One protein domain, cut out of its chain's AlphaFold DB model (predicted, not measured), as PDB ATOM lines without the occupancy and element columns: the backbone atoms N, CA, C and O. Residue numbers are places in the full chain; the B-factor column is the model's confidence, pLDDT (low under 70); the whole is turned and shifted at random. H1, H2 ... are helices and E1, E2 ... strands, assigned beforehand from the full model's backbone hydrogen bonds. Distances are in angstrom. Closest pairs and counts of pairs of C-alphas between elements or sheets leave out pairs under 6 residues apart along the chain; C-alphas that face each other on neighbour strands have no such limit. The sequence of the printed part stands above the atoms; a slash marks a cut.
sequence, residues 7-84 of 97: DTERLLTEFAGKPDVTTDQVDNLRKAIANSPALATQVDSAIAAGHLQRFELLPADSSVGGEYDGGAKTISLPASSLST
ATOM      1  N   ASP A   7     139.311 103.982  92.944       96.38
ATOM      2  CA  ASP A   7     139.661 103.091  94.049       96.38
ATOM      3  C   ASP A   7     140.310 103.840  95.213       96.38
ATOM      4  O   ASP A   7     139.950 103.604  96.367       96.38
ATOM      5  N   THR A   8     141.199 104.795  94.930       96.69
ATOM      6  CA  THR A   8     141.774 105.665  95.962       96.69
ATOM      7  C   THR A   8     140.697 106.500  96.648       96.69
ATOM      8  O   THR A   8     140.638 106.532  97.878       96.69
ATOM      9  N   GLU A   9     139.784 107.115  95.890       96.50
ATOM     10  CA  GLU A   9     138.666 107.876  96.469       96.50
ATOM     11  C   GLU A   9     137.724 106.998  97.301       96.50
ATOM     12  O   GLU A   9     137.243 107.427  98.355       96.50
ATOM     13  N   ARG A  10     137.503 105.745  96.887       97.31
ATOM     14  CA  ARG A  10     136.727 104.777  97.669       97.31
ATOM     15  C   ARG A  10     137.390 104.505  99.018       97.31
ATOM     16  O   ARG A  10     136.712 104.608 100.037       97.31
ATOM     17  N   LEU A  11     138.695 104.227  99.052       97.75
ATOM     18  CA  LEU A  11     139.402 103.973 100.315       97.75
ATOM     19  C   LEU A  11     139.450 105.201 101.231       97.75
ATOM     20  O   LEU A  11     139.329 105.063 102.447       97.75
ATOM     21  N   LEU A  12     139.584 106.403 100.666       96.81
ATOM     22  CA  LEU A  12     139.497 107.653 101.430       96.81
ATOM     23  C   LEU A  12     138.090 107.866 102.007       96.81
ATOM     24  O   LEU A  12     137.949 108.337 103.134       96.81
ATOM     25  N   THR A  13     137.048 107.479 101.271       97.19
ATOM     26  CA  THR A  13     135.659 107.526 101.753       97.19
ATOM     27  C   THR A  13     135.416 106.505 102.866       97.19
ATOM     28  O   THR A  13     134.784 106.827 103.868       97.19
ATOM     29  N   GLU A  14     135.952 105.290 102.736       97.06
ATOM     30  CA  GLU A  14     135.900 104.272 103.795       97.06
ATOM     31  C   GLU A  14     136.633 104.744 105.061       97.06
ATOM     32  O   GLU A  14     136.131 104.562 106.170       97.06
ATOM     33  N   PHE A  15     137.783 105.405 104.901       96.62
ATOM     34  CA  PHE A  15     138.516 106.023 106.005       96.62
ATOM     35  C   PHE A  15     137.695 107.116 106.701       96.62
ATOM     36  O   PHE A  15     137.627 107.129 107.927       96.62
ATOM     37  N   ALA A  16     136.998 107.964 105.936       96.19
ATOM     38  CA  ALA A  16     136.106 108.998 106.468       96.19
ATOM     39  C   ALA A  16     134.922 108.450 107.280       96.19
ATOM     40  O   ALA A  16     134.380 109.154 108.126       96.19
ATOM     41  N   GLY A  17     134.503 107.208 107.025       95.31
ATOM     42  CA  GLY A  17     133.411 106.559 107.754       95.31
ATOM     43  C   GLY A  17     133.792 106.042 109.145       95.31
ATOM     44  O   GLY A  17     132.930 105.512 109.848       95.31
ATOM     45  N   LYS A  18     135.065 106.145 109.548       94.69
ATOM     46  CA  LYS A  18     135.537 105.654 110.847       94.69
ATOM     47  C   LYS A  18     135.202 106.642 111.974       94.69
ATOM     48  O   LYS A  18     135.335 107.845 111.778       94.69
ATOM     49  N   PRO A  19     134.822 106.153 113.170       90.12
ATOM     50  CA  PRO A  19     134.307 106.995 114.255       90.12
ATOM     51  C   PRO A  19     135.310 108.035 114.774       90.12
ATOM     52  O   PRO A  19     134.897 109.111 115.196       90.12
ATOM     53  N   ASP A  20     136.607 107.733 114.710       91.38
ATOM     54  CA  ASP A  20     137.677 108.601 115.221       91.38
ATOM     55  C   ASP A  20     138.332 109.463 114.129       91.38
ATOM     56  O   ASP A  20     139.313 110.161 114.386       91.38
ATOM     57  N   VAL A  21     137.811 109.408 112.898       94.94
ATOM     58  CA  VAL A  21     138.350 110.132 111.745       94.94
ATOM     59  C   VAL A  21     137.496 111.358 111.463       94.94
ATOM     60  O   VAL A  21     136.281 111.284 111.292       94.94
ATOM     61  N   THR A  22     138.148 112.511 111.383       94.88
ATOM     62  CA  THR A  22     137.493 113.780 111.046       94.88
ATOM     63  C   THR A  22     137.547 114.052 109.543       94.88
ATOM     64  O   THR A  22     138.476 113.630 108.851       94.88
ATOM     65  N   THR A  23     136.580 114.820 109.032       93.06
ATOM     66  CA  THR A  23     136.555 115.244 107.622       93.06
ATOM     67  C   THR A  23     137.839 115.970 107.217       93.06
ATOM     68  O   THR A  23     138.393 115.684 106.158       93.06
ATOM     69  N   ASP A  24     138.358 116.846 108.083       92.81
ATOM     70  CA  ASP A  24     139.587 117.599 107.813       92.81
ATOM     71  C   ASP A  24     140.804 116.676 107.652       92.81
ATOM     72  O   ASP A  24     141.629 116.899 106.771       92.81
ATOM     73  N   GLN A  25     140.906 115.600 108.442       94.62
ATOM     74  CA  GLN A  25     141.999 114.627 108.317       94.62
ATOM     75  C   GLN A  25     141.959 113.880 106.981       94.62
ATOM     76  O   GLN A  25     143.001 113.667 106.357       94.62
ATOM     77  N   VAL A  26     140.765 113.508 106.518       95.56
ATOM     78  CA  VAL A  26     140.580 112.852 105.214       95.56
ATOM     79  C   VAL A  26     140.923 113.817 104.088       95.56
ATOM     80  O   VAL A  26     141.633 113.447 103.155       95.56
ATOM     81  N   ASP A  27     140.460 115.062 104.179       93.94
ATOM     82  CA  ASP A  27     140.739 116.084 103.174       93.94
ATOM     83  C   ASP A  27     142.221 116.444 103.121       93.94
ATOM     84  O   ASP A  27     142.771 116.631 102.032       93.94
ATOM     85  N   ASN A  28     142.893 116.499 104.268       93.31
ATOM     86  CA  ASN A  28     144.329 116.728 104.335       93.31
ATOM     87  C   ASN A  28     145.108 115.553 103.737       93.31
ATOM     88  O   ASN A  28     146.025 115.789 102.951       93.31
ATOM     89  N   LEU A  29     144.711 114.304 104.015       94.50
ATOM     90  CA  LEU A  29     145.309 113.119 103.389       94.50
ATOM     91  C   LEU A  29     145.089 113.115 101.870       94.50
ATOM     92  O   LEU A  29     146.043 112.954 101.106       94.50
ATOM     93  N   ARG A  30     143.852 113.360 101.421       94.88
ATOM     94  CA  ARG A  30     143.497 113.460  99.997       94.88
ATOM     95  C   ARG A  30     144.372 114.495  99.294       94.88
ATOM     96  O   ARG A  30     144.955 114.204  98.252       94.88
ATOM     97  N   LYS A  31     144.498 115.691  99.877       91.88
ATOM     98  CA  LYS A  31     145.344 116.768  99.345       91.88
ATOM     99  C   LYS A  31     146.821 116.393  99.363       91.88
ATOM    100  O   LYS A  31     147.495 116.657  98.378       91.88
ATOM    101  N   ALA A  32     147.326 115.767 100.423       90.75
ATOM    102  CA  ALA A  32     148.724 115.345 100.498       90.75
ATOM    103  C   ALA A  32     149.082 114.368  99.366       90.75
ATOM    104  O   ALA A  32     150.104 114.547  98.702       90.75
ATOM    105  N   ILE A  33     148.207 113.396  99.083       92.81
ATOM    106  CA  ILE A  33     148.387 112.448  97.975       92.81
ATOM    107  C   ILE A  33     148.279 113.176  96.628       92.81
ATOM    108  O   ILE A  33     149.163 113.049  95.783       92.81
ATOM    109  N   ALA A  34     147.230 113.980  96.430       91.25
ATOM    110  CA  ALA A  34     146.968 114.662  95.160       91.25
ATOM    111  C   ALA A  34     147.954 115.804  94.844       91.25
ATOM    112  O   ALA A  34     148.144 116.154  93.679       91.25
ATOM    113  N   ASN A  35     148.607 116.393  95.848       89.69
ATOM    114  CA  ASN A  35     149.597 117.455  95.645       89.69
ATOM    115  C   ASN A  35     150.908 116.930  95.039       89.69
ATOM    116  O   ASN A  35     151.674 117.721  94.490       89.69
ATOM    117  N   SER A  36     151.160 115.617  95.081       89.69
ATOM    118  CA  SER A  36     152.328 114.987  94.464       89.69
ATOM    119  C   SER A  36     151.897 113.983  93.386       89.69
ATOM    120  O   SER A  36     151.412 112.900  93.709       89.69
ATOM    121  N   PRO A  37     152.107 114.278  92.086       90.50
ATOM    122  CA  PRO A  37     151.746 113.356  91.004       90.50
ATOM    123  C   PRO A  37     152.417 111.980  91.114       90.50
ATOM    124  O   PRO A  37     151.811 110.958  90.785       90.50
ATOM    125  N   ALA A  38     153.661 111.947  91.599       92.62
ATOM    126  CA  ALA A  38     154.384 110.701  91.825       92.62
ATOM    127  C   ALA A  38     153.753 109.886  92.963       92.62
ATOM    128  O   ALA A  38     153.585 108.676  92.817       92.62
ATOM    129  N   LEU A  39     153.363 110.542  94.062       92.56
ATOM    130  CA  LEU A  39     152.698 109.881  95.185       92.56
ATOM    131  C   LEU A  39     151.314 109.364  94.788       92.56
ATOM    132  O   LEU A  39     151.015 108.206  95.053       92.56
ATOM    133  N   ALA A  40     150.511 110.176  94.096       94.88
ATOM    134  CA  ALA A  40     149.214 109.754  93.572       94.88
ATOM    135  C   ALA A  40     149.341 108.485  92.715       94.88
ATOM    136  O   ALA A  40     148.658 107.497  92.968       94.88
ATOM    137  N   THR A  41     150.306 108.465  91.787       95.31
ATOM    138  CA  THR A  41     150.567 107.294  90.931       95.31
ATOM    139  C   THR A  41     150.960 106.056  91.746       95.31
ATOM    140  O   THR A  41     150.517 104.947  91.443       95.31
ATOM    141  N   GLN A  42     151.791 106.222  92.780       95.81
ATOM    142  CA  GLN A  42     152.219 105.119  93.643       95.81
ATOM    143  C   GLN A  42     151.068 104.567  94.487       95.81
ATOM    144  O   GLN A  42     150.921 103.349  94.573       95.81
ATOM    145  N   VAL A  43     150.240 105.440  95.065       96.69
ATOM    146  CA  VAL A  43     149.063 105.044  95.852       96.69
ATOM    147  C   VAL A  43     148.063 104.304  94.968       96.69
ATOM    148  O   VAL A  43     147.677 103.186  95.305       96.69
ATOM    149  N   ASP A  44     147.727 104.864  93.804       96.81
ATOM    150  CA  ASP A  44     146.825 104.223  92.842       96.81
ATOM    151  C   ASP A  44     147.349 102.834  92.433       96.81
ATOM    152  O   ASP A  44     146.608 101.850  92.447       96.81
ATOM    153  N   SER A  45     148.649 102.723  92.135       96.88
ATOM    154  CA  SER A  45     149.269 101.448  91.750       96.88
ATOM    155  C   SER A  45     149.279 100.431  92.896       96.88
ATOM    156  O   SER A  45     149.034  99.246  92.669       96.88
ATOM    157  N   ALA A  46     149.547 100.868  94.130       97.44
ATOM    158  CA  ALA A  46     149.540 100.002  95.306       97.44
ATOM    159  C   ALA A  46     148.135  99.463  95.602       97.44
ATOM    160  O   ALA A  46     147.995  98.296  95.976       97.44
ATOM    161  N   ILE A  47     147.099 100.281  95.402       97.62
ATOM    162  CA  ILE A  47     145.707  99.865  95.580       97.62
ATOM    163  C   ILE A  47     145.280  98.911  94.463       97.62
ATOM    164  O   ILE A  47     144.749  97.839  94.752       97.62
ATOM    165  N   ALA A  48     145.592  99.229  93.205       96.88
ATOM    166  CA  ALA A  48     145.283  98.368  92.062       96.88
ATOM    167  C   ALA A  48     145.979  96.997  92.145       96.88
ATOM    168  O   ALA A  48     145.389  95.973  91.803       96.88
ATOM    169  N   ALA A  49     147.216  96.956  92.651       96.75
ATOM    170  CA  ALA A  49     147.942  95.712  92.915       96.75
ATOM    171  C   ALA A  49     147.429  94.959  94.159       96.75
ATOM    172  O   ALA A  49     147.872  93.847  94.448       96.75
ATOM    173  N   GLY A  50     146.514  95.557  94.928       96.50
ATOM    174  CA  GLY A  50     146.010  95.000  96.175       96.50
ATOM    175  C   GLY A  50     147.063  94.941  97.280       96.50
ATOM    176  O   GLY A  50     146.949  94.093  98.162       96.50
ATOM    177  N   HIS A  51     148.098  95.780  97.230       97.12
ATOM    178  CA  HIS A  51     149.069  95.961  98.315       97.12
ATOM    179  C   HIS A  51     148.545  96.926  99.378       97.12
ATOM    180  O   HIS A  51     148.816  96.744 100.556       97.12
ATOM    181  N   LEU A  52     147.747  97.910  98.972       97.75
ATOM    182  CA  LEU A  52     147.070  98.830  99.875       97.75
ATOM    183  C   LEU A  52     145.563  98.638  99.756       97.75
ATOM    184  O   LEU A  52     145.003  98.680  98.666       97.75
ATOM    185  N   GLN A  53     144.905  98.404 100.882       97.75
ATOM    186  CA  GLN A  53     143.471  98.153 100.925       97.75
ATOM    187  C   GLN A  53     142.736  99.088 101.870       97.75
ATOM    188  O   GLN A  53     141.539  99.258 101.677       97.75
ATOM    189  N   ARG A  54     143.398  99.672 102.878       96.88
ATOM    190  CA  ARG A  54     142.758 100.546 103.874       96.88
ATOM    191  C   ARG A  54     143.721 101.595 104.436       96.88
ATOM    192  O   ARG A  54     144.931 101.376 104.487       96.88
ATOM    193  N   PHE A  55     143.147 102.697 104.914       97.00
ATOM    194  CA  PHE A  55     143.821 103.688 105.756       97.00
ATOM    195  C   PHE A  55     143.251 103.646 107.174       97.00
ATOM    196  O   PHE A  55     142.042 103.455 107.357       97.00
ATOM    197  N   GLU A  56     144.090 103.828 108.191       96.19
ATOM    198  CA  GLU A  56     143.644 104.015 109.576       96.19
ATOM    199  C   GLU A  56     144.447 105.097 110.299       96.19
ATOM    200  O   GLU A  56     145.461 105.597 109.811       96.19
ATOM    201  N   LEU A  57     143.960 105.460 111.483       94.94
ATOM    202  CA  LEU A  57     144.732 106.244 112.428       94.94
ATOM    203  C   LEU A  57     145.590 105.313 113.276       94.94
ATOM    204  O   LEU A  57     145.148 104.235 113.673       94.94
ATOM    205  N   LEU A  58     146.806 105.753 113.576       93.94
ATOM    206  CA  LEU A  58     147.611 105.128 114.613       93.94
ATOM    207  C   LEU A  58     146.998 105.378 116.001       93.94
ATOM    208  O   LEU A  58     146.386 106.431 116.219       93.94
ATOM    209  N   PRO A  59     147.216 104.456 116.955       90.06
ATOM    210  CA  PRO A  59     146.939 104.702 118.365       90.06
ATOM    211  C   PRO A  59     147.627 105.983 118.854       90.06
ATOM    212  O   PRO A  59     148.734 106.308 118.420       90.06
ATOM    213  N   ALA A  60     146.979 106.711 119.766       83.81
ATOM    214  CA  ALA A  60     147.462 108.009 120.251       83.81
ATOM    215  C   ALA A  60     148.818 107.936 120.982       83.81
ATOM    216  O   ALA A  60     149.527 108.934 121.078       83.81
ATOM    217  N   ASP A  61     149.169 106.762 121.498       84.56
ATOM    218  CA  ASP A  61     150.422 106.431 122.177       84.56
ATOM    219  C   ASP A  61     151.544 105.991 121.220       84.56
ATOM    220  O   ASP A  61     152.679 105.779 121.652       84.56
ATOM    221  N   SER A  62     151.260 105.889 119.919       85.06
ATOM    222  CA  SER A  62     152.259 105.522 118.920       85.06
ATOM    223  C   SER A  62     153.191 106.692 118.593       85.06
ATOM    224  O   SER A  62     152.752 107.797 118.277       85.06
ATOM    225  N   SER A  63     154.500 106.442 118.642       83.12
ATOM    226  CA  SER A  63     155.550 107.431 118.358       83.12
ATOM    227  C   SER A  63     156.107 107.351 116.932       83.12
ATOM    228  O   SER A  63     157.043 108.077 116.594       83.12
ATOM    229  N   VAL A  64     155.557 106.474 116.089       85.62
ATOM    230  CA  VAL A  64     155.999 106.315 114.696       85.62
ATOM    231  C   VAL A  64     155.297 107.325 113.789       85.62
ATOM    232  O   VAL A  64     154.115 107.613 113.953       85.62
ATOM    233  N   GLY A  65     156.012 107.855 112.792       84.88
ATOM    234  CA  GLY A  65     155.459 108.822 111.827       84.88
ATOM    235  C   GLY A  65     154.438 108.234 110.842       84.88
ATOM    236  O   GLY A  65     153.847 108.963 110.052       84.88
ATOM    237  N   GLY A  66     154.245 106.918 110.884       90.94
ATOM    238  CA  GLY A  66     153.353 106.140 110.040       90.94
ATOM    239  C   GLY A  66     153.780 104.674 110.064       90.94
ATOM    240  O   GLY A  66     154.957 104.369 110.255       90.94
ATOM    241  N   GLU A  67     152.828 103.771 109.880       94.25
ATOM    242  CA  GLU A  67     153.062 102.330 109.837       94.25
ATOM    243  C   GLU A  67     152.406 101.736 108.593       94.25
ATOM    244  O   GLU A  67     151.324 102.160 108.184       94.25
ATOM    245  N   TYR A  68     153.062 100.743 107.996       95.06
ATOM    246  CA  TYR A  68     152.457  99.897 106.979       95.06
ATOM    247  C   TYR A  68     152.432  98.449 107.468       95.06
ATOM    248  O   TYR A  68     153.482  97.830 107.647       95.06
ATOM    249  N   ASP A  69     151.228  97.906 107.635       95.44
ATOM    250  CA  ASP A  69     151.005  96.492 107.922       95.44
ATOM    251  C   ASP A  69     150.780  95.747 106.599       95.44
ATOM    252  O   ASP A  69     149.742  95.893 105.950       95.44
ATOM    253  N   GLY A  70     151.754  94.927 106.193       92.75
ATOM    254  CA  GLY A  70     151.678  94.138 104.959       92.75
ATOM    255  C   GLY A  70     150.725  92.938 105.019       92.75
ATOM    256  O   GLY A  70     150.307  92.446 103.969       92.75
ATOM    257  N   GLY A  71     150.367  92.467 106.217       94.56
ATOM    258  CA  GLY A  71     149.370  91.416 106.417       94.56
ATOM    259  C   GLY A  71     147.952  91.967 106.289       94.56
ATOM    260  O   GLY A  71     147.136  91.412 105.551       94.56
ATOM    261  N   ALA A  72     147.679  93.091 106.955       94.38
ATOM    262  CA  ALA A  72     146.397  93.791 106.869       94.38
ATOM    263  C   ALA A  72     146.247  94.640 105.596       94.38
ATOM    264  O   ALA A  72     145.117  94.974 105.231       94.38
ATOM    265  N   LYS A  73     147.365  94.937 104.914       97.06
ATOM    266  CA  LYS A  73     147.459  95.801 103.724       97.06
ATOM    267  C   LYS A  73     146.968  97.211 104.025       97.06
ATOM    268  O   LYS A  73     146.139  97.781 103.311       97.06
ATOM    269  N   THR A  74     147.482  97.750 105.120       97.38
ATOM    270  CA  THR A  74     146.949  98.940 105.774       97.38
ATOM    271  C   THR A  74     148.057  99.950 106.009       97.38
ATOM    272  O   THR A  74     149.120  99.589 106.509       97.38
ATOM    273  N   ILE A  75     147.792 101.215 105.681       96.50
ATOM    274  CA  ILE A  75     148.625 102.341 106.115       96.50
ATOM    275  C   ILE A  75     147.944 103.017 107.302       96.50
ATOM    276  O   ILE A  75     146.813 103.493 107.181       96.50
ATOM    277  N   SER A  76     148.651 103.092 108.423       95.62
ATOM    278  CA  SER A  76     148.204 103.770 109.636       95.62
ATOM    279  C   SER A  76     149.018 105.044 109.840       95.62
ATOM    280  O   SER A  76     150.248 105.009 109.806       95.62
ATOM    281  N   LEU A  77     148.345 106.177 110.038       94.50
ATOM    282  CA  LEU A  77     148.986 107.493 110.163       94.50
ATOM    283  C   LEU A  77     148.627 108.161 111.494       94.50
ATOM    284  O   LEU A  77     147.498 108.004 111.966       94.50
ATOM    285  N   PRO A  78     149.531 108.941 112.110       93.25
ATOM    286  CA  PRO A  78     149.196 109.682 113.318       93.25
ATOM    287  C   PRO A  78     148.100 110.712 113.039       93.25
ATOM    288  O   PRO A  78     148.178 111.478 112.075       93.25
ATOM    289  N   ALA A  79     147.107 110.787 113.924       91.88
ATOM    290  CA  ALA A  79     146.028 111.769 113.822       91.88
ATOM    291  C   ALA A  79     146.559 113.211 113.759       91.88
ATOM    292  O   ALA A  79     146.068 114.016 112.972       91.88
ATOM    293  N   SER A  80     147.602 113.517 114.538       88.69
ATOM    294  CA  SER A  80     148.267 114.825 114.576       88.69
ATOM    295  C   SER A  80     148.897 115.222 113.239       88.69
ATOM    296  O   SER A  80     148.795 116.383 112.842       88.69
ATOM    297  N   SER A  81     149.491 114.268 112.516       86.50
ATOM    298  CA  SER A  81     150.068 114.489 111.184       86.50
ATOM    299  C   SER A  81     149.006 114.799 110.130       86.50
ATOM    300  O   SER A  81     149.293 115.507 109.171       86.50
ATOM    301  N   LEU A  82     147.779 114.304 110.313       89.25
ATOM    302  CA  LEU A  82     146.648 114.576 109.423       89.25
ATOM    303  C   LEU A  82     145.851 115.824 109.818       89.25
ATOM    304  O   LEU A  82     145.081 116.333 109.008       89.25
ATOM    305  N   SER A  83     146.030 116.350 111.031       84.38
ATOM    306  CA  SER A  83     145.352 117.572 111.489       84.38
ATOM    307  C   SER A  83     145.933 118.857 110.891       84.38
ATOM    308  O   SER A  83     145.269 119.890 110.907       84.38
ATOM    309  N   THR A  84     147.157 118.813 110.359       73.62
ATOM    310  CA  THR A  84     147.803 119.966 109.717       73.62
ATOM    311  C   THR A  84     148.043 119.642 108.253       73.62
ATOM    312  O   THR A  84     148.597 118.594 107.935       73.62
TER     313      THR A  84
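This is residues 7 to 84 of the 97 residues of an uncharacterized protein of Stenotrophomonas sp. HMWF022 (UniProt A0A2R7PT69). A helical hairpin, H1 and H2 side by side, has H3 set across the end where H1 begins and H2 ends, and the short H4 packed on H2 near its other end. A small, short-stranded sheet of three has its edge strand E1 next to H1, while E3 and E2 reach away from that helix. The printed part has 78 residues with four named helices and three named strands, in the order H1 H2 H3 E1 E2 E3 H4; the sheet order is E1 E3 E2, mixed, and the class is mixed, helices and strands. The whole is compact, with a radius of gyration of the C-alphas of 11.8 A, and rounded, with spans of 31 by 27 by 22 A.

Start at H1, residues 7 to 16, and go on to H2, residues 23 to 34: they form a helical hairpin and touch, closest at the C-alphas of Ala 16 and Val 26, 6.0 A, with a shallow tilt of 24 degrees, opposite ways. Next comes H3, residues 37 to 48, which touches H2 only at the corner, closest at the C-alphas of Ile 33 and Ala 40, 5.2 A. With residues 43 to 48 alone H3 touches H1, about perpendicular at 88 degrees, closest at the C-alphas of Thr 8 and Asp 44, 6.1 A. Go on to E1, residues 54 to 57, E2, residues 67 to 69, and E3, residues 74 to 77. E1 and E3 are parallel neighbours, with N 56 and O 75 within hydrogen-bond range at 2.9 A; E2 and E3 are an antiparallel hairpin, with N 76 and O 67 at 2.8 A. H1 is on the sheet but only grazes it; its closest C-alpha pair with E1 is Phe 15 and Phe 55, 5.8 A. H4, residues 79 to 83, touches residues 24 to 29 of H2 alone, closest at the C-alphas of Gln 25 and Leu 82, 4.8 A. H4 is only just on the sheet, with 5 pairs of C-alphas within 10 A, and only grazes it. In H1, H2, H3 and H4 every O i to N i+4 pair is within hydrogen-bond range.

Find C-alpha 7 at (139.661, 103.091, 94.049); from there H1 runs 14.2 A to C-alpha 16. H2 spans 16.3 A and H3 16.4 A; E1 spans 10.5 A, E2 6.5 A and E3 9.8 A. H4 spans 6.3 A and ends at C-alpha 83, (145.352, 117.572, 111.489).

Look for the two C-alphas farthest apart at Pro 37 and Asp 61, 32.0 A. The printed part has no cut and no long link. Its mean pLDDT is 93.3, and no printed residue is under 70.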